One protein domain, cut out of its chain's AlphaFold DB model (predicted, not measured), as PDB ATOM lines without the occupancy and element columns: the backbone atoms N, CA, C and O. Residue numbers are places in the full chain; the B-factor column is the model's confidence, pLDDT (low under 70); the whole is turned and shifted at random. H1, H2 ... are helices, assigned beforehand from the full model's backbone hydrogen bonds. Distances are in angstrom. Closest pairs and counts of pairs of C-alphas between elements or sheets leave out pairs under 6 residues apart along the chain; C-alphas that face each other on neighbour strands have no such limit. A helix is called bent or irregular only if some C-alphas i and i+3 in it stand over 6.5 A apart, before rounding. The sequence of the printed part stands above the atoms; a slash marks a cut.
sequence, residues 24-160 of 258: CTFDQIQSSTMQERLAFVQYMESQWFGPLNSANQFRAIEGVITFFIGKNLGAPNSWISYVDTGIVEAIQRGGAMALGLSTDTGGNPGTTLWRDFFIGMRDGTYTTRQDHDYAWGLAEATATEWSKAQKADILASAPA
ATOM      1  N   CYS A  24     277.882 308.888 254.399       96.94
ATOM      2  CA  CYS A  24     277.146 307.652 254.169       96.94
ATOM      3  C   CYS A  24     275.858 307.952 253.423       96.94
ATOM      4  O   CYS A  24     275.132 308.883 253.776       96.94
ATOM      5  N   THR A  25     275.595 307.173 252.380       96.88
ATOM      6  CA  THR A  25     274.350 307.278 251.627       96.88
ATOM      7  C   THR A  25     273.199 306.685 252.431       96.88
ATOM      8  O   THR A  25     273.410 305.818 253.285       96.88
ATOM      9  N   PHE A  26     271.974 307.095 252.103       97.81
ATOM     10  CA  PHE A  26     270.759 306.468 252.616       97.81
ATOM     11  C   PHE A  26     270.833 304.933 252.553       97.81
ATOM     12  O   PHE A  26     270.640 304.273 253.567       97.81
ATOM     13  N   ASP A  27     271.195 304.355 251.402       96.88
ATOM     14  CA  ASP A  27     271.249 302.896 251.222       96.88
ATOM     15  C   ASP A  27     272.295 302.219 252.122       96.88
ATOM     16  O   ASP A  27     272.064 301.124 252.633       96.88
ATOM     17  N   GLN A  28     273.436 302.875 252.367       96.75
ATOM     18  CA  GLN A  28     274.455 302.355 253.280       96.75
ATOM     19  C   GLN A  28     273.933 302.290 254.719       96.75
ATOM     20  O   GLN A  28     274.105 301.267 255.377       96.75
ATOM     21  N   ILE A  29     273.256 303.344 255.183       97.75
ATOM     22  CA  ILE A  29     272.651 303.398 256.524       97.75
ATOM     23  C   ILE A  29     271.457 302.430 256.623       97.75
ATOM     24  O   ILE A  29     271.259 301.773 257.642       97.75
ATOM     25  N   GLN A  30     270.671 302.290 255.557       98.06
ATOM     26  CA  GLN A  30     269.512 301.400 255.516       98.06
ATOM     27  C   GLN A  30     269.908 299.928 255.635       98.06
ATOM     28  O   GLN A  30     269.219 299.151 256.302       98.06
ATOM     29  N   SER A  31     271.031 299.564 255.010       96.44
ATOM     30  CA  SER A  31     271.552 298.199 255.019       96.44
ATOM     31  C   SER A  31     272.109 297.759 256.376       96.44
ATOM     32  O   SER A  31     272.334 296.565 256.576       96.44
ATOM     33  N   SER A  32     272.322 298.696 257.306       95.56
ATOM     34  CA  SER A  32     272.841 298.400 258.637       95.56
ATOM     35  C   SER A  32     271.765 297.846 259.569       95.56
ATOM     36  O   SER A  32     270.576 298.152 259.464       95.56
ATOM     37  N   THR A  33     272.202 297.083 260.561       96.50
ATOM     38  CA  THR A  33     271.387 296.732 261.727       96.50
ATOM     39  C   THR A  33     271.149 297.952 262.627       96.50
ATOM     40  O   THR A  33     271.861 298.958 262.540       96.50
ATOM     41  N   MET A  34     270.170 297.861 263.532       97.88
ATOM     42  CA  MET A  34     269.919 298.909 264.532       97.88
ATOM     43  C   MET A  34     271.073 299.053 265.530       97.88
ATOM     44  O   MET A  34     271.391 300.165 265.936       97.88
ATOM     45  N   GLN A  35     271.754 297.959 265.882       97.19
ATOM     46  CA  GLN A  35     272.946 297.988 266.734       97.19
ATOM     47  C   GLN A  35     274.077 298.779 266.077       97.19
ATOM     48  O   GLN A  35     274.703 299.630 266.706       97.19
ATOM     49  N   GLU A  36     274.327 298.512 264.797       96.38
ATOM     50  CA  GLU A  36     275.320 299.244 264.023       96.38
ATOM     51  C   GLU A  36     274.952 300.726 263.921       96.38
ATOM     52  O   GLU A  36     275.820 301.583 264.067       96.38
ATOM     53  N   ARG A  37     273.668 301.035 263.724       97.12
ATOM     54  CA  ARG A  37     273.190 302.411 263.580       97.12
ATOM     55  C   ARG A  37     273.261 303.205 264.880       97.12
ATOM     56  O   ARG A  37     273.676 304.360 264.846       97.12
ATOM     57  N   LEU A  38     272.945 302.578 266.016       97.81
ATOM     58  CA  LEU A  38     273.153 303.159 267.344       97.81
ATOM     59  C   LEU A  38     274.618 303.560 267.536       97.81
ATOM     60  O   LEU A  38     274.918 304.697 267.894       97.81
ATOM     61  N   ALA A  39     275.534 302.641 267.235       96.50
ATOM     62  CA  ALA A  39     276.960 302.913 267.338       96.50
ATOM     63  C   ALA A  39     277.424 303.994 266.342       96.50
ATOM     64  O   ALA A  39     278.331 304.758 266.666       96.50
ATOM     65  N   PHE A  40     276.771 304.135 265.183       96.88
ATOM     66  CA  PHE A  40     277.075 305.216 264.249       96.88
ATOM     67  C   PHE A  40     276.623 306.590 264.773       96.88
ATOM     68  O   PHE A  40     277.377 307.557 264.662       96.88
ATOM     69  N   VAL A  41     275.448 306.684 265.406       97.69
ATOM     70  CA  VAL A  41     274.998 307.916 266.086       97.69
ATOM     71  C   VAL A  41     275.992 308.320 267.180       97.69
ATOM     72  O   VAL A  41     276.494 309.444 267.169       97.69
ATOM     73  N   GLN A  42     276.385 307.377 268.038       96.94
ATOM     74  CA  GLN A  42     277.375 307.596 269.102       96.94
ATOM     75  C   GLN A  42     278.762 307.980 268.556       96.94
ATOM     76  O   GLN A  42     279.493 308.790 269.138       96.94
ATOM     77  N   TYR A  43     279.144 307.421 267.406       96.00
ATOM     78  CA  TYR A  43     280.364 307.803 266.705       96.00
ATOM     79  C   TYR A  43     280.296 309.255 266.212       96.00
ATOM     80  O   TYR A  43     281.250 310.006 266.411       96.00
ATOM     81  N   MET A  44     279.177 309.688 265.618       97.19
ATOM     82  CA  MET A  44     278.996 311.085 265.208       97.19
ATOM     83  C   MET A  44     279.086 312.049 266.397       97.19
ATOM     84  O   MET A  44     279.832 313.029 266.330       97.19
ATOM     85  N   GLU A  45     278.403 311.732 267.500       96.62
ATOM     86  CA  GLU A  45     278.457 312.510 268.740       96.62
ATOM     87  C   GLU A  45     279.892 312.680 269.258       96.62
ATOM     88  O   GLU A  45     280.344 313.801 269.496       96.62
ATOM     89  N   SER A  46     280.622 311.568 269.393       95.88
ATOM     90  CA  SER A  46     281.954 311.563 270.006       95.88
ATOM     91  C   SER A  46     283.058 312.127 269.110       95.88
ATOM     92  O   SER A  46     283.997 312.731 269.623       95.88
ATOM     93  N   GLN A  47     282.971 311.932 267.791       95.31
ATOM     94  CA  GLN A  47     284.055 312.288 266.869       95.31
ATOM     95  C   GLN A  47     283.840 313.622 266.159       95.31
ATOM     96  O   GLN A  47     284.813 314.309 265.847       95.31
ATOM     97  N   TRP A  48     282.590 313.997 265.880       96.56
ATOM     98  CA  TRP A  48     282.295 315.095 264.955       96.56
ATOM     99  C   TRP A  48     281.543 316.256 265.588       96.56
ATOM    100  O   TRP A  48     281.744 317.396 265.179       96.56
ATOM    101  N   PHE A  49     280.678 316.000 266.569       98.06
ATOM    102  CA  PHE A  49     279.745 317.021 267.059       98.06
ATOM    103  C   PHE A  49     280.266 317.849 268.239       98.06
ATOM    104  O   PHE A  49     279.615 318.818 268.632       98.06
ATOM    105  N   GLY A  50     281.468 317.553 268.747       98.00
ATOM    106  CA  GLY A  50     282.157 318.372 269.752       98.00
ATOM    107  C   GLY A  50     282.307 319.846 269.337       98.00
ATOM    108  O   GLY A  50     281.808 320.716 270.046       98.00
ATOM    109  N   PRO A  51     282.901 320.159 268.167       98.00
ATOM    110  CA  PRO A  51     283.000 321.531 267.651       98.00
ATOM    111  C   PRO A  51     281.660 322.229 267.367       98.00
ATOM    112  O   PRO A  51     281.643 323.437 267.154       98.00
ATOM    113  N   LEU A  52     280.552 321.481 267.325       98.25
ATOM    114  CA  LEU A  52     279.198 321.997 267.107       98.25
ATOM    115  C   LEU A  52     278.430 322.176 268.427       98.25
ATOM    116  O   LEU A  52     277.222 322.393 268.393       98.25
ATOM    117  N   ASN A  53     279.090 322.001 269.580       97.75
ATOM    118  CA  ASN A  53     278.468 321.961 270.909       97.75
ATOM    119  C   ASN A  53     277.275 320.990 270.998       97.75
ATOM    120  O   ASN A  53     276.341 321.224 271.755       97.75
ATOM    121  N   SER A  54     277.288 319.911 270.210       97.81
ATOM    122  CA  SER A  54     276.124 319.032 270.022       97.81
ATOM    123  C   SER A  54     276.414 317.557 270.333       97.81
ATOM    124  O   SER A  54     275.677 316.674 269.911       97.81
ATOM    125  N   ALA A  55     277.493 317.267 271.069       97.00
ATOM    126  CA  ALA A  55     277.956 315.902 271.362       97.00
ATOM    127  C   ALA A  55     277.047 315.090 272.311       97.00
ATOM    128  O   ALA A  55     277.324 313.925 272.573       97.00
ATOM    129  N   ASN A  56     276.007 315.706 272.872       96.00
ATOM    130  CA  ASN A  56     275.047 315.068 273.772       96.00
ATOM    131  C   ASN A  56     273.591 315.285 273.341       96.00
ATOM    132  O   ASN A  56     272.696 315.057 274.143       96.00
ATOM    133  N   GLN A  57     273.343 315.770 272.123       97.38
ATOM    134  CA  GLN A  57     272.011 316.206 271.685       97.38
ATOM    135  C   GLN A  57     271.190 315.090 271.028       97.38
ATOM    136  O   GLN A  57     270.118 315.358 270.493       97.38
ATOM    137  N   PHE A  58     271.675 313.844 271.029       97.75
ATOM    138  CA  PHE A  58     271.037 312.742 270.303       97.75
ATOM    139  C   PHE A  58     270.679 311.551 271.188       97.75
ATOM    140  O   PHE A  58     270.259 310.514 270.671       97.75
ATOM    141  N   ARG A  59     270.739 311.689 272.518       98.12
ATOM    142  CA  ARG A  59     270.383 310.602 273.446       98.12
ATOM    143  C   ARG A  59     268.919 310.183 273.331       98.12
ATOM    144  O   ARG A  59     268.629 308.996 273.464       98.12
ATOM    145  N   ALA A  60     268.019 311.101 272.981       97.75
ATOM    146  CA  ALA A  60     266.641 310.761 272.617       97.75
ATOM    147  C   ALA A  60     266.557 309.826 271.388       97.75
ATOM    148  O   ALA A  60     265.781 308.874 271.381       97.75
ATOM    149  N   ILE A  61     267.385 310.041 270.361       98.44
ATOM    150  CA  ILE A  61     267.451 309.145 269.193       98.44
ATOM    151  C   ILE A  61     268.047 307.792 269.593       98.44
ATOM    152  O   ILE A  61     267.514 306.743 269.229       98.44
ATOM    153  N   GLU A  62     269.106 307.793 270.403       98.62
ATOM    154  CA  GLU A  62     269.702 306.560 270.927       98.62
ATOM    155  C   GLU A  62     268.706 305.720 271.726       98.62
ATOM    156  O   GLU A  62     268.706 304.492 271.608       98.62
ATOM    157  N   GLY A  63     267.837 306.357 272.513       98.19
ATOM    158  CA  GLY A  63     266.804 305.665 273.273       98.19
ATOM    159  C   GLY A  63     265.750 305.000 272.383       98.19
ATOM    160  O   GLY A  63     265.391 303.843 272.621       98.19
ATOM    161  N   VAL A  64     265.328 305.657 271.296       98.44
ATOM    162  CA  VAL A  64     264.442 305.052 270.283       98.44
ATOM    163  C   VAL A  64     265.107 303.850 269.600       98.44
ATOM    164  O   VAL A  64     264.504 302.775 269.523       98.44
ATOM    165  N   ILE A  65     266.368 303.973 269.171       98.69
ATOM    166  CA  ILE A  65     267.096 302.856 268.542       98.69
ATOM    167  C   ILE A  65     267.299 301.707 269.544       98.69
ATOM    168  O   ILE A  65     267.126 300.535 269.201       98.69
ATOM    169  N   THR A  66     267.592 302.020 270.807       98.69
ATOM    170  CA  THR A  66     267.705 301.036 271.896       98.69
ATOM    171  C   THR A  66     266.393 300.282 272.106       98.69
ATOM    172  O   THR A  66     266.393 299.056 272.256       98.69
ATOM    173  N   PHE A  67     265.259 300.981 272.057       98.25
ATOM    174  CA  PHE A  67     263.944 300.353 272.082       98.25
ATOM    175  C   PHE A  67     263.745 299.396 270.894       98.25
ATOM    176  O   PHE A  67     263.308 298.260 271.103       98.25
ATOM    177  N   PHE A  68     264.110 299.797 269.669       98.50
ATOM    178  CA  PHE A  68     264.014 298.913 268.503       98.50
ATOM    179  C   PHE A  68     264.853 297.649 268.669       98.50
ATOM    180  O   PHE A  68     264.351 296.553 268.417       98.50
ATOM    181  N   ILE A  69     266.085 297.780 269.164       98.50
ATOM    182  CA  ILE A  69     266.952 296.639 269.485       98.50
ATOM    183  C   ILE A  69     266.254 295.707 270.483       98.50
ATOM    184  O   ILE A  69     266.154 294.505 270.237       98.50
ATOM    185  N   GLY A  70     265.713 296.255 271.576       97.88
ATOM    186  CA  GLY A  70     265.033 295.480 272.618       97.88
ATOM    187  C   GLY A  70     263.750 294.779 272.153       97.88
ATOM    188  O   GLY A  70     263.381 293.743 272.706       97.88
ATOM    189  N   LYS A  71     263.072 295.310 271.130       96.69
ATOM    190  CA  LYS A  71     261.875 294.705 270.518       96.69
ATOM    191  C   LYS A  71     262.161 293.898 269.250       96.69
ATOM    192  O   LYS A  71     261.220 293.366 268.668       96.69
ATOM    193  N   ASN A  72     263.428 293.771 268.846       97.44
ATOM    194  CA  ASN A  72     263.833 293.147 267.583       97.44
ATOM    195  C   ASN A  72     263.110 293.757 266.360       97.44
ATOM    196  O   ASN A  72     262.633 293.052 265.470       97.44
ATOM    197  N   LEU A  73     262.996 295.085 266.353       97.31
ATOM    198  CA  LEU A  73     262.404 295.880 265.282       97.31
ATOM    199  C   LEU A  73     263.496 296.507 264.412       97.31
ATOM    200  O   LEU A  73     264.655 296.606 264.812       97.31
ATOM    201  N   GLY A  74     263.121 296.963 263.215       97.56
ATOM    202  CA  GLY A  74     264.048 297.719 262.373       97.56
ATOM    203  C   GLY A  74     265.042 296.872 261.584       97.56
ATOM    204  O   GLY A  74     266.107 297.365 261.220       97.56
ATOM    205  N   ALA A  75     264.710 295.612 261.290       98.00
ATOM    206  CA  ALA A  75     265.492 294.805 260.356       98.00
ATOM    207  C   ALA A  75     265.661 295.540 259.006       98.00
ATOM    208  O   ALA A  75     264.736 296.255 258.597       98.00
ATOM    209  N   PRO A  76     266.786 295.385 258.283       97.25
ATOM    210  CA  PRO A  76     266.944 295.985 256.960       97.25
ATOM    211  C   PRO A  76     265.741 295.691 256.052       97.25
ATOM    212  O   PRO A  76     265.177 294.598 256.077       97.25
ATOM    213  N   ASN A  77     265.333 296.684 255.265       97.69
ATOM    214  CA  ASN A  77     264.128 296.702 254.418       97.69
ATOM    215  C   ASN A  77     262.772 296.749 255.139       97.69
ATOM    216  O   ASN A  77     261.751 296.902 254.469       97.69
ATOM    217  N   SER A  78     262.728 296.699 256.473       98.56
ATOM    218  CA  SER A  78     261.496 296.978 257.225       98.56
ATOM    219  C   SER A  78     261.111 298.457 257.164       98.56
ATOM    220  O   SER A  78     261.960 299.333 256.973       98.56
ATOM    221  N   TRP A  79     259.830 298.737 257.398       98.56
ATOM    222  CA  TRP A  79     259.309 300.099 257.460       98.56
ATOM    223  C   TRP A  79     260.036 300.953 258.511       98.56
ATOM    224  O   TRP A  79     260.527 302.032 258.180       98.56
ATOM    225  N   ILE A  80     260.217 300.434 259.735       98.31
ATOM    226  CA  ILE A  80     260.977 301.112 260.801       98.31
ATOM    227  C   ILE A  80     262.405 301.437 260.348       98.31
ATOM    228  O   ILE A  80     262.876 302.551 260.575       98.31
ATOM    229  N   SER A  81     263.094 300.496 259.689       98.56
ATOM    230  CA  SER A  81     264.469 300.736 259.240       98.56
ATOM    231  C   SER A  81     264.544 301.904 258.263       98.56
ATOM    232  O   SER A  81     265.416 302.758 258.420       98.56
ATOM    233  N   TYR A  82     263.611 301.993 257.310       98.75
ATOM    234  CA  TYR A  82     263.548 303.113 256.371       98.75
ATOM    235  C   TYR A  82     263.273 304.448 257.065       98.75
ATOM    236  O   TYR A  82     263.962 305.423 256.767       98.75
ATOM    237  N   VAL A  83     262.309 304.510 257.990       98.62
ATOM    238  CA  VAL A  83     262.011 305.751 258.726       98.62
ATOM    239  C   VAL A  83     263.257 306.249 259.455       98.62
ATOM    240  O   VAL A  83     263.724 307.355 259.185       98.62
ATOM    241  N   ASP A  84     263.848 305.399 260.289       98.69
ATOM    242  CA  ASP A  84     264.995 305.745 261.128       98.69
ATOM    243  C   ASP A  84     266.267 306.055 260.307       98.69
ATOM    244  O   ASP A  84     267.026 306.965 260.639       98.69
ATOM    245  N   THR A  85     266.443 305.407 259.149       98.69
ATOM    246  CA  THR A  85     267.523 305.737 258.200       98.69
ATOM    247  C   THR A  85     267.491 307.206 257.789       98.69
ATOM    248  O   THR A  85     268.537 307.849 257.733       98.69
ATOM    249  N   GLY A  86     266.308 307.755 257.499       98.69
ATOM    250  CA  GLY A  86     266.203 309.147 257.068       98.69
ATOM    251  C   GLY A  86     266.530 310.141 258.176       98.69
ATOM    252  O   GLY A  86     267.085 311.198 257.885       98.69
ATOM    253  N   ILE A  87     266.260 309.788 259.436       98.75
ATOM    254  CA  ILE A  87     266.662 310.579 260.606       98.75
ATOM    255  C   ILE A  87     268.188 310.623 260.691       98.75
ATOM    256  O   ILE A  87     268.786 311.699 260.686       98.75
ATOM    257  N   VAL A  88     268.824 309.450 260.700       98.69
ATOM    258  CA  VAL A  88     270.279 309.323 260.846       98.69
ATOM    259  C   VAL A  88     271.024 309.937 259.660       98.69
ATOM    260  O   VAL A  88     272.036 310.613 259.857       98.69
ATOM    261  N   GLU A  89     270.518 309.777 258.432       98.69
ATOM    262  CA  GLU A  89     271.098 310.428 257.255       98.69
ATOM    263  C   GLU A  89     271.019 311.958 257.367       98.69
ATOM    264  O   GLU A  89     272.011 312.642 257.096       98.69
ATOM    265  N   ALA A  90     269.874 312.504 257.788       98.81
ATOM    266  CA  ALA A  90     269.694 313.946 257.919       98.81
ATOM    267  C   ALA A  90     270.611 314.549 258.994       98.81
ATOM    268  O   ALA A  90     271.216 315.593 258.752       98.81
ATOM    269  N   ILE A  91     270.775 313.866 260.133       98.81
ATOM    270  CA  ILE A  91     271.715 314.248 261.198       98.81
ATOM    271  C   ILE A  91     273.150 314.253 260.662       98.81
ATOM    272  O   ILE A  91     273.847 315.263 260.767       98.81
ATOM    273  N   GLN A  92     273.584 313.153 260.034       98.62
ATOM    274  CA  GLN A  92     274.930 313.033 259.475       98.62
ATOM    275  C   GLN A  92     275.219 314.162 258.482       98.62
ATOM    276  O   GLN A  92     276.236 314.851 258.586       98.62
ATOM    277  N   ARG A  93     274.336 314.342 257.495       98.62
ATOM    278  CA  ARG A  93     274.538 315.319 256.424       98.62
ATOM    279  C   ARG A  93     274.431 316.748 256.941       98.62
ATOM    280  O   ARG A  93     275.238 317.583 256.547       98.62
ATOM    281  N   GLY A  94     273.499 317.022 257.854       98.75
ATOM    282  CA  GLY A  94     273.368 318.326 258.499       98.75
ATOM    283  C   GLY A  94     274.637 318.693 259.267       98.75
ATOM    284  O   GLY A  94     275.154 319.801 259.118       98.75
ATOM    285  N   GLY A  95     275.204 317.729 259.998       98.69
ATOM    286  CA  GLY A  95     276.484 317.880 260.685       98.69
ATOM    287  C   GLY A  95     277.642 318.114 259.714       98.69
ATOM    288  O   GLY A  95     278.416 319.053 259.891       98.69
ATOM    289  N   ALA A  96     277.721 317.334 258.632       98.69
ATOM    290  CA  ALA A  96     278.719 317.526 257.578       98.69
ATOM    291  C   ALA A  96     278.646 318.932 256.961       98.69
ATOM    292  O   ALA A  96     279.678 319.559 256.722       98.69
ATOM    293  N   MET A  97     277.435 319.450 256.735       98.69
ATOM    294  CA  MET A  97     277.219 320.805 256.228       98.69
ATOM    295  C   MET A  97     277.636 321.875 257.237       98.69
ATOM    296  O   MET A  97     278.315 322.829 256.861       98.69
ATOM    297  N   ALA A  98     277.281 321.720 258.515       98.62
ATOM    298  CA  ALA A  98     277.647 322.669 259.567       98.62
ATOM    299  C   ALA A  98     279.169 322.740 259.802       98.62
ATOM    300  O   ALA A  98     279.699 323.801 260.139       98.62
ATOM    301  N   LEU A  99     279.872 321.628 259.565       98.50
ATOM    302  CA  LEU A  99     281.333 321.516 259.605       98.50
ATOM    303  C   LEU A  99     282.027 321.974 258.307       98.50
ATOM    304  O   LEU A  99     283.254 321.994 258.248       98.50
ATOM    305  N   GLY A 100     281.273 322.324 257.259       98.06
ATOM    306  CA  GLY A 100     281.825 322.730 255.963       98.06
ATOM    307  C   GLY A 100     282.436 321.587 255.141       98.06
ATOM    308  O   GLY A 100     283.218 321.843 254.229       98.06
ATOM    309  N   LEU A 101     282.095 320.333 255.450       97.56
ATOM    310  CA  LEU A 101     282.606 319.136 254.770       97.56
ATOM    311  C   LEU A 101     281.807 318.779 253.511       97.56
ATOM    312  O   LEU A 101     282.319 318.101 252.623       97.56
ATOM    313  N   SER A 102     280.543 319.200 253.436       97.25
ATOM    314  CA  SER A 102     279.637 318.864 252.339       97.25
ATOM    315  C   SER A 102     278.558 319.930 252.155       97.25
ATOM    316  O   SER A 102     278.268 320.705 253.061       97.25
ATOM    317  N   THR A 103     277.928 319.945 250.983       97.06
ATOM    318  CA  THR A 103     276.691 320.696 250.702       97.06
ATOM    319  C   THR A 103     275.547 319.779 250.262       97.06
ATOM    320  O   THR A 103     274.494 320.264 249.855       97.06
ATOM    321  N   ASP A 104     275.762 318.463 250.276       96.69
ATOM    322  CA  ASP A 104     274.807 317.477 249.775       96.69
ATOM    323  C   ASP A 104     273.731 317.154 250.818       96.69
ATOM    324  O   ASP A 104     274.011 316.574 251.870       96.69
ATOM    325  N   THR A 105     272.482 317.478 250.483       96.31
ATOM    326  CA  THR A 105     271.323 317.261 251.352       96.31
ATOM    327  C   THR A 105     270.774 315.835 251.304       96.31
ATOM    328  O   THR A 105     269.943 315.483 252.142       96.31
ATOM    329  N   GLY A 106     271.178 315.022 250.318       94.38
ATOM    330  CA  GLY A 106     270.580 313.708 250.052       94.38
ATOM    331  C   GLY A 106     269.120 313.767 249.579       94.38
ATOM    332  O   GLY A 106     268.456 312.738 249.488       94.38
ATOM    333  N   GLY A 107     268.591 314.966 249.298       96.94
ATOM    334  CA  GLY A 107     267.173 315.183 248.997       96.94
ATOM    335  C   GLY A 107     266.249 315.157 250.222       96.94
ATOM    336  O   GLY A 107     265.050 315.385 250.063       96.94
ATOM    337  N   ASN A 108     266.785 314.928 251.425       98.12
ATOM    338  CA  ASN A 108     266.031 314.988 252.672       98.12
ATOM    339  C   ASN A 108     265.944 316.453 253.161       98.12
ATOM    340  O   ASN A 108     266.979 317.057 253.461       98.12
ATOM    341  N   PRO A 109     264.744 317.056 253.255       98.38
ATOM    342  CA  PRO A 109     264.580 318.439 253.702       98.38
ATOM    343  C   PRO A 109     264.996 318.651 255.165       98.38
ATOM    344  O   PRO A 109     265.430 319.749 255.513       98.38
ATOM    345  N   GLY A 110     264.945 317.607 256.001       98.56
ATOM    346  CA  GLY A 110     265.407 317.657 257.389       98.56
ATOM    347  C   GLY A 110     266.908 317.926 257.510       98.56
ATOM    348  O   GLY A 110     267.347 318.495 258.502       98.56
ATOM    349  N   THR A 111     267.700 317.606 256.481       98.81
ATOM    350  CA  THR A 111     269.152 317.841 256.468       98.81
ATOM    351  C   THR A 111     269.510 319.318 256.660       98.81
ATOM    352  O   THR A 111     270.409 319.654 257.430       98.81
ATOM    353  N   THR A 112     268.797 320.218 255.978       98.75
ATOM    354  CA  THR A 112     269.033 321.666 256.085       98.75
ATOM    355  C   THR A 112     268.671 322.182 257.477       98.75
ATOM    356  O   THR A 112     269.386 323.015 258.023       98.75
ATOM    357  N   LEU A 113     267.603 321.648 258.075       98.81
ATOM    358  CA  LEU A 113     267.179 322.017 259.425       98.81
ATOM    359  C   LEU A 113     268.166 321.517 260.483       98.81
ATOM    360  O   LEU A 113     268.506 322.264 261.391       98.81
ATOM    361  N   TRP A 114     268.703 320.302 260.326       98.81
ATOM    362  CA  TRP A 114     269.780 319.812 261.186       98.81
ATOM    363  C   TRP A 114     271.045 320.658 261.069       98.81
ATOM    364  O   TRP A 114     271.648 320.986 262.084       98.81
ATOM    365  N   ARG A 115     271.435 321.071 259.855       98.81
ATOM    366  CA  ARG A 115     272.539 322.027 259.672       98.81
ATOM    367  C   ARG A 115     272.294 323.307 260.471       98.81
ATOM    368  O   ARG A 115     273.201 323.766 261.159       98.81
ATOM    369  N   ASP A 116     271.102 323.882 260.355       98.81
ATOM    370  CA  ASP A 116     270.759 325.134 261.034       98.81
ATOM    371  C   ASP A 116     270.760 324.957 262.556       98.81
ATOM    372  O   ASP A 116     271.317 325.801 263.257       98.81
ATOM    373  N   PHE A 117     270.266 323.815 263.047       98.75
ATOM    374  CA  PHE A 117     270.388 323.411 264.446       98.75
ATOM    375  C   PHE A 117     271.843 323.378 264.921       98.75
ATOM    376  O   PHE A 117     272.203 324.037 265.894       98.75
ATOM    377  N   PHE A 118     272.721 322.680 264.203       98.81
ATOM    378  CA  PHE A 118     274.135 322.592 264.568       98.81
ATOM    379  C   PHE A 118     274.854 323.944 264.550       98.81
ATOM    380  O   PHE A 118     275.696 324.209 265.408       98.81
ATOM    381  N   ILE A 119     274.542 324.802 263.576       98.75
ATOM    382  CA  ILE A 119     275.080 326.166 263.513       98.75
ATOM    383  C   ILE A 119     274.600 326.971 264.723       98.75
ATOM    384  O   ILE A 119     275.420 327.608 265.379       98.75
ATOM    385  N   GLY A 120     273.312 326.893 265.060       98.56
ATOM    386  CA  GLY A 120     272.756 327.587 266.217       98.56
ATOM    387  C   GLY A 120     273.363 327.127 267.545       98.56
ATOM    388  O   GLY A 120     273.684 327.960 268.393       98.56
ATOM    389  N   MET A 121     273.614 325.824 267.699       98.38
ATOM    390  CA  MET A 121     274.316 325.260 268.861       98.38
ATOM    391  C   MET A 121     275.769 325.735 268.959       98.38
ATOM    392  O   MET A 121     276.230 326.139 270.030       98.38
ATOM    393  N   ARG A 122     276.504 325.728 267.841       98.50
ATOM    394  CA  ARG A 122     277.885 326.228 267.782       98.50
ATOM    395  C   ARG A 122     277.962 327.711 268.144       98.50
ATOM    396  O   ARG A 122     278.841 328.111 268.904       98.50
ATOM    397  N   ASP A 123     277.047 328.501 267.595       98.25
ATOM    398  CA  ASP A 123     277.070 329.960 267.681       98.25
ATOM    399  C   ASP A 123     276.334 330.485 268.934       98.25
ATOM    400  O   ASP A 123     276.359 331.683 269.212       98.25
ATOM    401  N   GLY A 124     275.708 329.595 269.717       97.44
ATOM    402  CA  GLY A 124     275.009 329.929 270.959       97.44
ATOM    403  C   GLY A 124     273.728 330.738 270.742       97.44
ATOM    404  O   GLY A 124     273.372 331.560 271.584       97.44
ATOM    405  N   THR A 125     273.046 330.550 269.609       97.56
ATOM    406  CA  THR A 125     271.858 331.346 269.250       97.56
ATOM    407  C   THR A 125     270.591 330.898 269.972       97.56
ATOM    408  O   THR A 125     269.630 331.660 270.043       97.56
ATOM    409  N   TYR A 126     270.570 329.678 270.513       97.19
ATOM    410  CA  TYR A 126     269.460 329.170 271.319       97.19
ATOM    411  C   TYR A 126     269.564 329.688 272.753       97.19
ATOM    412  O   TYR A 126     270.136 329.051 273.633       97.19
ATOM    413  N   THR A 127     269.040 330.895 272.972       95.44
ATOM    414  CA  THR A 127     269.086 331.561 274.287       95.44
ATOM    415  C   THR A 127     268.074 331.012 275.286       95.44
ATOM    416  O   THR A 127     268.197 331.249 276.486       95.44
ATOM    417  N   THR A 128     267.082 330.273 274.795       94.56
ATOM    418  CA  THR A 128     266.071 329.606 275.603       94.56
ATOM    419  C   THR A 128     265.995 328.135 275.225       94.56
ATOM    420  O   THR A 128     266.305 327.748 274.094       94.56
ATOM    421  N   ARG A 129     265.534 327.314 276.169       92.62
ATOM    422  CA  ARG A 129     265.222 325.914 275.894       92.62
ATOM    423  C   ARG A 129     264.130 325.771 274.834       92.62
ATOM    424  O   ARG A 129     264.235 324.906 273.982       92.62
ATOM    425  N   GLN A 130     263.136 326.655 274.839       93.31
ATOM    426  CA  GLN A 130     262.064 326.633 273.849       93.31
ATOM    427  C   GLN A 130     262.598 326.792 272.417       93.31
ATOM    428  O   GLN A 130     262.178 326.051 271.533       93.31
ATOM    429  N   ASP A 131     263.541 327.711 272.183       95.75
ATOM    430  CA  ASP A 131     264.135 327.897 270.850       95.75
ATOM    431  C   ASP A 131     264.967 326.677 270.427       95.75
ATOM    432  O   ASP A 131     264.922 326.260 269.266       95.75
ATOM    433  N   HIS A 132     265.716 326.108 271.379       97.31
ATOM    434  CA  HIS A 132     266.503 324.891 271.189       97.31
ATOM    435  C   HIS A 132     265.613 323.708 270.796       97.31
ATOM    436  O   HIS A 132     265.793 323.107 269.733       97.31
ATOM    437  N   ASP A 133     264.630 323.409 271.641       96.25
ATOM    438  CA  ASP A 133     263.734 322.275 271.487       96.25
ATOM    439  C   ASP A 133     262.908 322.457 270.209       96.25
ATOM    440  O   ASP A 133     262.840 321.552 269.380       96.25
ATOM    441  N   TYR A 134     262.398 323.660 269.932       96.56
ATOM    442  CA  TYR A 134     261.685 323.912 268.683       96.56
ATOM    443  C   TYR A 134     262.519 323.550 267.444       96.56
ATOM    444  O   TYR A 134     262.032 322.845 266.553       96.56
ATOM    445  N   ALA A 135     263.777 323.997 267.390       98.19
ATOM    446  CA  ALA A 135     264.665 323.723 266.266       98.19
ATOM    447  C   ALA A 135     265.003 322.228 266.139       98.19
ATOM    448  O   ALA A 135     264.896 321.672 265.041       98.19
ATOM    449  N   TRP A 136     265.343 321.569 267.251       98.19
ATOM    450  CA  TRP A 136     265.628 320.133 267.291       98.19
ATOM    451  C   TRP A 136     264.412 319.316 266.836       98.19
ATOM    452  O   TRP A 136     264.488 318.503 265.910       98.19
ATOM    453  N   GLY A 137     263.248 319.592 267.429       97.50
ATOM    454  CA  GLY A 137     261.998 318.894 267.157       97.50
ATOM    455  C   GLY A 137     261.495 319.091 265.737       97.50
ATOM    456  O   GLY A 137     260.879 318.185 265.178       97.50
ATOM    457  N   LEU A 138     261.726 320.260 265.136       98.06
ATOM    458  CA  LEU A 138     261.370 320.525 263.744       98.06
ATOM    459  C   LEU A 138     262.282 319.766 262.769       98.06
ATOM    460  O   LEU A 138     261.789 319.200 261.788       98.06
ATOM    461  N   ALA A 139     263.591 319.730 263.038       98.56
ATOM    462  CA  ALA A 139     264.550 318.992 262.220       98.56
ATOM    463  C   ALA A 139     264.265 317.482 262.242       98.56
ATOM    464  O   ALA A 139     264.178 316.855 261.181       98.56
ATOM    465  N   GLU A 140     264.034 316.919 263.433       98.38
ATOM    466  CA  GLU A 140     263.682 315.508 263.608       98.38
ATOM    467  C   GLU A 140     262.347 315.170 262.931       98.38
ATOM    468  O   GLU A 140     262.301 314.248 262.119       98.38
ATOM    469  N   ALA A 141     261.293 315.971 263.151       97.94
ATOM    470  CA  ALA A 141     259.991 315.778 262.497       97.94
ATOM    471  C   ALA A 141     260.112 315.708 260.979       97.94
ATOM    472  O   ALA A 141     259.607 314.784 260.346       97.94
ATOM    473  N   THR A 142     260.812 316.685 260.405       98.62
ATOM    474  CA  THR A 142     260.917 316.841 258.957       98.62
ATOM    475  C   THR A 142     261.669 315.668 258.335       98.62
ATOM    476  O   THR A 142     261.252 315.154 257.297       98.62
ATOM    477  N   ALA A 143     262.753 315.209 258.971       98.56
ATOM    478  CA  ALA A 143     263.508 314.047 258.508       98.56
ATOM    479  C   ALA A 143     262.677 312.756 258.599       98.56
ATOM    480  O   ALA A 143     262.638 311.971 257.646       98.56
ATOM    481  N   THR A 144     261.979 312.568 259.719       98.50
ATOM    482  CA  THR A 144     261.121 311.412 259.996       98.50
ATOM    483  C   THR A 144     259.956 311.315 259.016       98.50
ATOM    484  O   THR A 144     259.766 310.283 258.370       98.50
ATOM    485  N   GLU A 145     259.195 312.396 258.855       98.12
ATOM    486  CA  GLU A 145     258.014 312.445 257.990       98.12
ATOM    487  C   GLU A 145     258.387 312.306 256.514       98.12
ATOM    488  O   GLU A 145     257.726 311.568 255.776       98.12
ATOM    489  N   TRP A 146     259.480 312.948 256.087       98.38
ATOM    490  CA  TRP A 146     259.998 312.770 254.735       98.38
ATOM    491  C   TRP A 146     260.397 311.318 254.483       98.38
ATOM    492  O   TRP A 146     259.992 310.747 253.471       98.38
ATOM    493  N   SER A 147     261.147 310.700 255.399       98.31
ATOM    494  CA  SER A 147     261.600 309.323 255.211       98.31
ATOM    495  C   SER A 147     260.432 308.348 255.203       98.31
ATOM    496  O   SER A 147     260.362 307.467 254.348       98.31
ATOM    497  N   LYS A 148     259.456 308.547 256.093       98.25
ATOM    498  CA  LYS A 148     258.205 307.794 256.069       98.25
ATOM    499  C   LYS A 148     257.543 307.873 254.691       98.25
ATOM    500  O   LYS A 148     257.334 306.841 254.061       98.25
ATOM    501  N   ALA A 149     257.255 309.083 254.212       98.00
ATOM    502  CA  ALA A 149     256.471 309.285 252.996       98.00
ATOM    503  C   ALA A 149     257.220 308.899 251.710       98.00
ATOM    504  O   ALA A 149     256.621 308.362 250.784       98.00
ATOM    505  N   GLN A 150     258.520 309.191 251.630       97.94
ATOM    506  CA  GLN A 150     259.308 309.050 250.398       97.94
ATOM    507  C   GLN A 150     260.103 307.746 250.330       97.94
ATOM    508  O   GLN A 150     260.599 307.386 249.259       97.94
ATOM    509  N   LYS A 151     260.271 307.050 251.459       97.75
ATOM    510  CA  LYS A 151     261.074 305.826 251.542       97.75
ATOM    511  C   LYS A 151     260.282 304.688 252.161       97.75
ATOM    512  O   LYS A 151     260.038 303.706 251.474       97.75
ATOM    513  N   ALA A 152     259.850 304.807 253.412       98.00
ATOM    514  CA  ALA A 152     259.259 303.685 254.140       98.00
ATOM    515  C   ALA A 152     257.937 303.207 253.522       98.00
ATOM    516  O   ALA A 152     257.780 302.018 253.265       98.00
ATOM    517  N   ASP A 153     257.024 304.125 253.200       97.75
ATOM    518  CA  ASP A 153     255.709 303.797 252.632       97.75
ATOM    519  C   ASP A 153     255.786 303.292 251.172       97.75
ATOM    520  O   ASP A 153     254.799 302.783 250.645       97.75
ATOM    521  N   ILE A 154     256.947 303.422 250.515       97.56
ATOM    522  CA  ILE A 154     257.145 303.096 249.091       97.56
ATOM    523  C   ILE A 154     258.055 301.876 248.902       97.56
ATOM    524  O   ILE A 154     257.802 301.044 248.033       97.56
ATOM    525  N   LEU A 155     259.143 301.793 249.671       97.25
ATOM    526  CA  LEU A 155     260.265 300.879 249.432       97.25
ATOM    527  C   LEU A 155     260.359 299.745 250.455       97.25
ATOM    528  O   LEU A 155     261.096 298.788 250.214       97.25
ATOM    529  N   ALA A 156     259.655 299.833 251.588       96.94
ATOM    530  CA  ALA A 156     259.685 298.774 252.589       96.94
ATOM    531  C   ALA A 156     259.198 297.439 252.009       96.94
ATOM    532  O   ALA A 156     258.254 297.384 251.221       96.94
ATOM    533  N   SER A 157     259.821 296.338 252.437       95.88
ATOM    534  CA  SER A 157     259.465 294.988 251.982       95.88
ATOM    535  C   SER A 157     258.047 294.578 252.387       95.88
ATOM    536  O   SER A 157     257.471 293.663 251.802       95.88
ATOM    537  N   ALA A 158     257.509 295.228 253.417       94.62
ATOM    538  CA  ALA A 158     256.138 295.103 253.875       94.62
ATOM    539  C   ALA A 158     255.647 296.471 254.378       94.62
ATOM    540  O   ALA A 158     256.458 297.250 254.893       94.62
ATOM    541  N   PRO A 159     254.341 296.769 254.253       94.75
ATOM    542  CA  PRO A 159     253.762 297.969 254.843       94.75
ATOM    543  C   PRO A 159     253.880 297.939 256.372       94.75
ATOM    544  O   PRO A 159     253.950 296.865 256.973       94.75
ATOM    545  N   ALA A 160     253.843 299.122 256.991       95.31
ATOM    546  CA  ALA A 160     253.768 299.241 258.440       95.31
ATOM    547  C   ALA A 160     252.550 298.485 258.983       95.31
ATOM    548  O   ALA A 160     251.430 298.603 258.476       95.31
TER     549      ALA A 160
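This is residues 24 to 160 of the 258 residues of an uncharacterized protein of Fonsecaea monophora (UniProt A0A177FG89). One long helix, H4, makes the core, with a helical hairpin on each of two sides: H5 and H6, the larger one, and H2 and H3, the smaller one. H6, the longest helix, crosses H4 steeply, while H2 runs nearly along H4 and the short H1 packs on residues 81 to 89 of H4. The printed part has 137 residues with six named helices, H1 to H6 in that order along the chain, and no named strand; the class is all helix. The whole is compact, with a radius of gyration of the C-alphas of 14.2 A, but elongated in outline, with spans of 43 by 28 by 28 A.

H6, residues 129 to 155, measures 36.8 A from first to last C-alpha; it begins at C-alpha 129 (265.222, 325.914, 275.894) and ends at C-alpha 155 (260.265, 300.879, 249.432). It has a kink of 32 degrees near residue 148 and is only just irregular: C-alphas 150 and 153 are 6.7 A apart. H5, residues 110 to 123, comes before it and is 19.8 A long. H4, residues 79 to 98, is 29.2 A long and begins at C-alpha 79 (259.309, 300.099, 257.460). H3 holds residues 59 to 71 over 18.3 A, and H2 holds residues 34 to 47 over 19.6 A. H1, residues 26 to 30, is the shortest at 6.0 A; its first C-alpha is at (270.759, 306.468, 252.616).

H4 is the hub and touches four other helices; its centre is also nearest to the mean of the C-alphas, at 3.4 A. H6 touches it with 28 pairs of C-alphas within 8 A, the closest being Tyr 82 and Ala 152 at 4.9 A. The two run opposite ways at a steep tilt of 50 degrees. H5 touches H4 too, with the C-alphas of Gly 94 and Arg 115 closest at 4.0 A, the same way at a steep tilt of 42 degrees. H5 and H6 form a helical hairpin: they touch at a shallow tilt of 22 degrees, opposite ways, with the C-alphas of Gly 110 and Ala 143 closest at 4.2 A. H2 touches H4 with 4 pairs of C-alphas within 8 A, Val 41 and Val 88 being closest at 7.2 A, the same way at a shallow tilt of 13 degrees. H2 and H3 form the other helical hairpin, opposite ways at a shallow tilt of 19 degrees; their closest C-alphas, Leu 38 and Glu 62, are 6.0 A apart. H3 and H4 are near each other, with 8 pairs of C-alphas within 10 A and the closest at 8.2 A. H1 touches H4 along residues 81 to 89 alone, the C-alphas of Gln 30 and Thr 85 being closest at 5.5 A. H1 and H2 are close but not clearly touching, with Ile 29 and Arg 37 at 7.1 A between C-alphas. H2 and H3 are apart from both H5 and H6. In H1, H2, H3 and H5 every O i to N i+4 pair is within hydrogen-bond range; in H4 15 of 16 are, and in H6 21 of 23.

The two C-alphas farthest apart are those of Thr 127 and Ser 157, at 43.9 A, while the first and last printed C-alphas, Cys 24 and Ala 160, are 25.2 A apart. The printed part has no cut. The links from H2 to H3 and from H4 to H5 are long, with 11 residues each. The link from H3 to H4 is short, with 7 residues, and those from H1 to H2 and from H5 to H6 are tight. The mean pLDDT of the printed part is 97.6, and no printed residue is under 70.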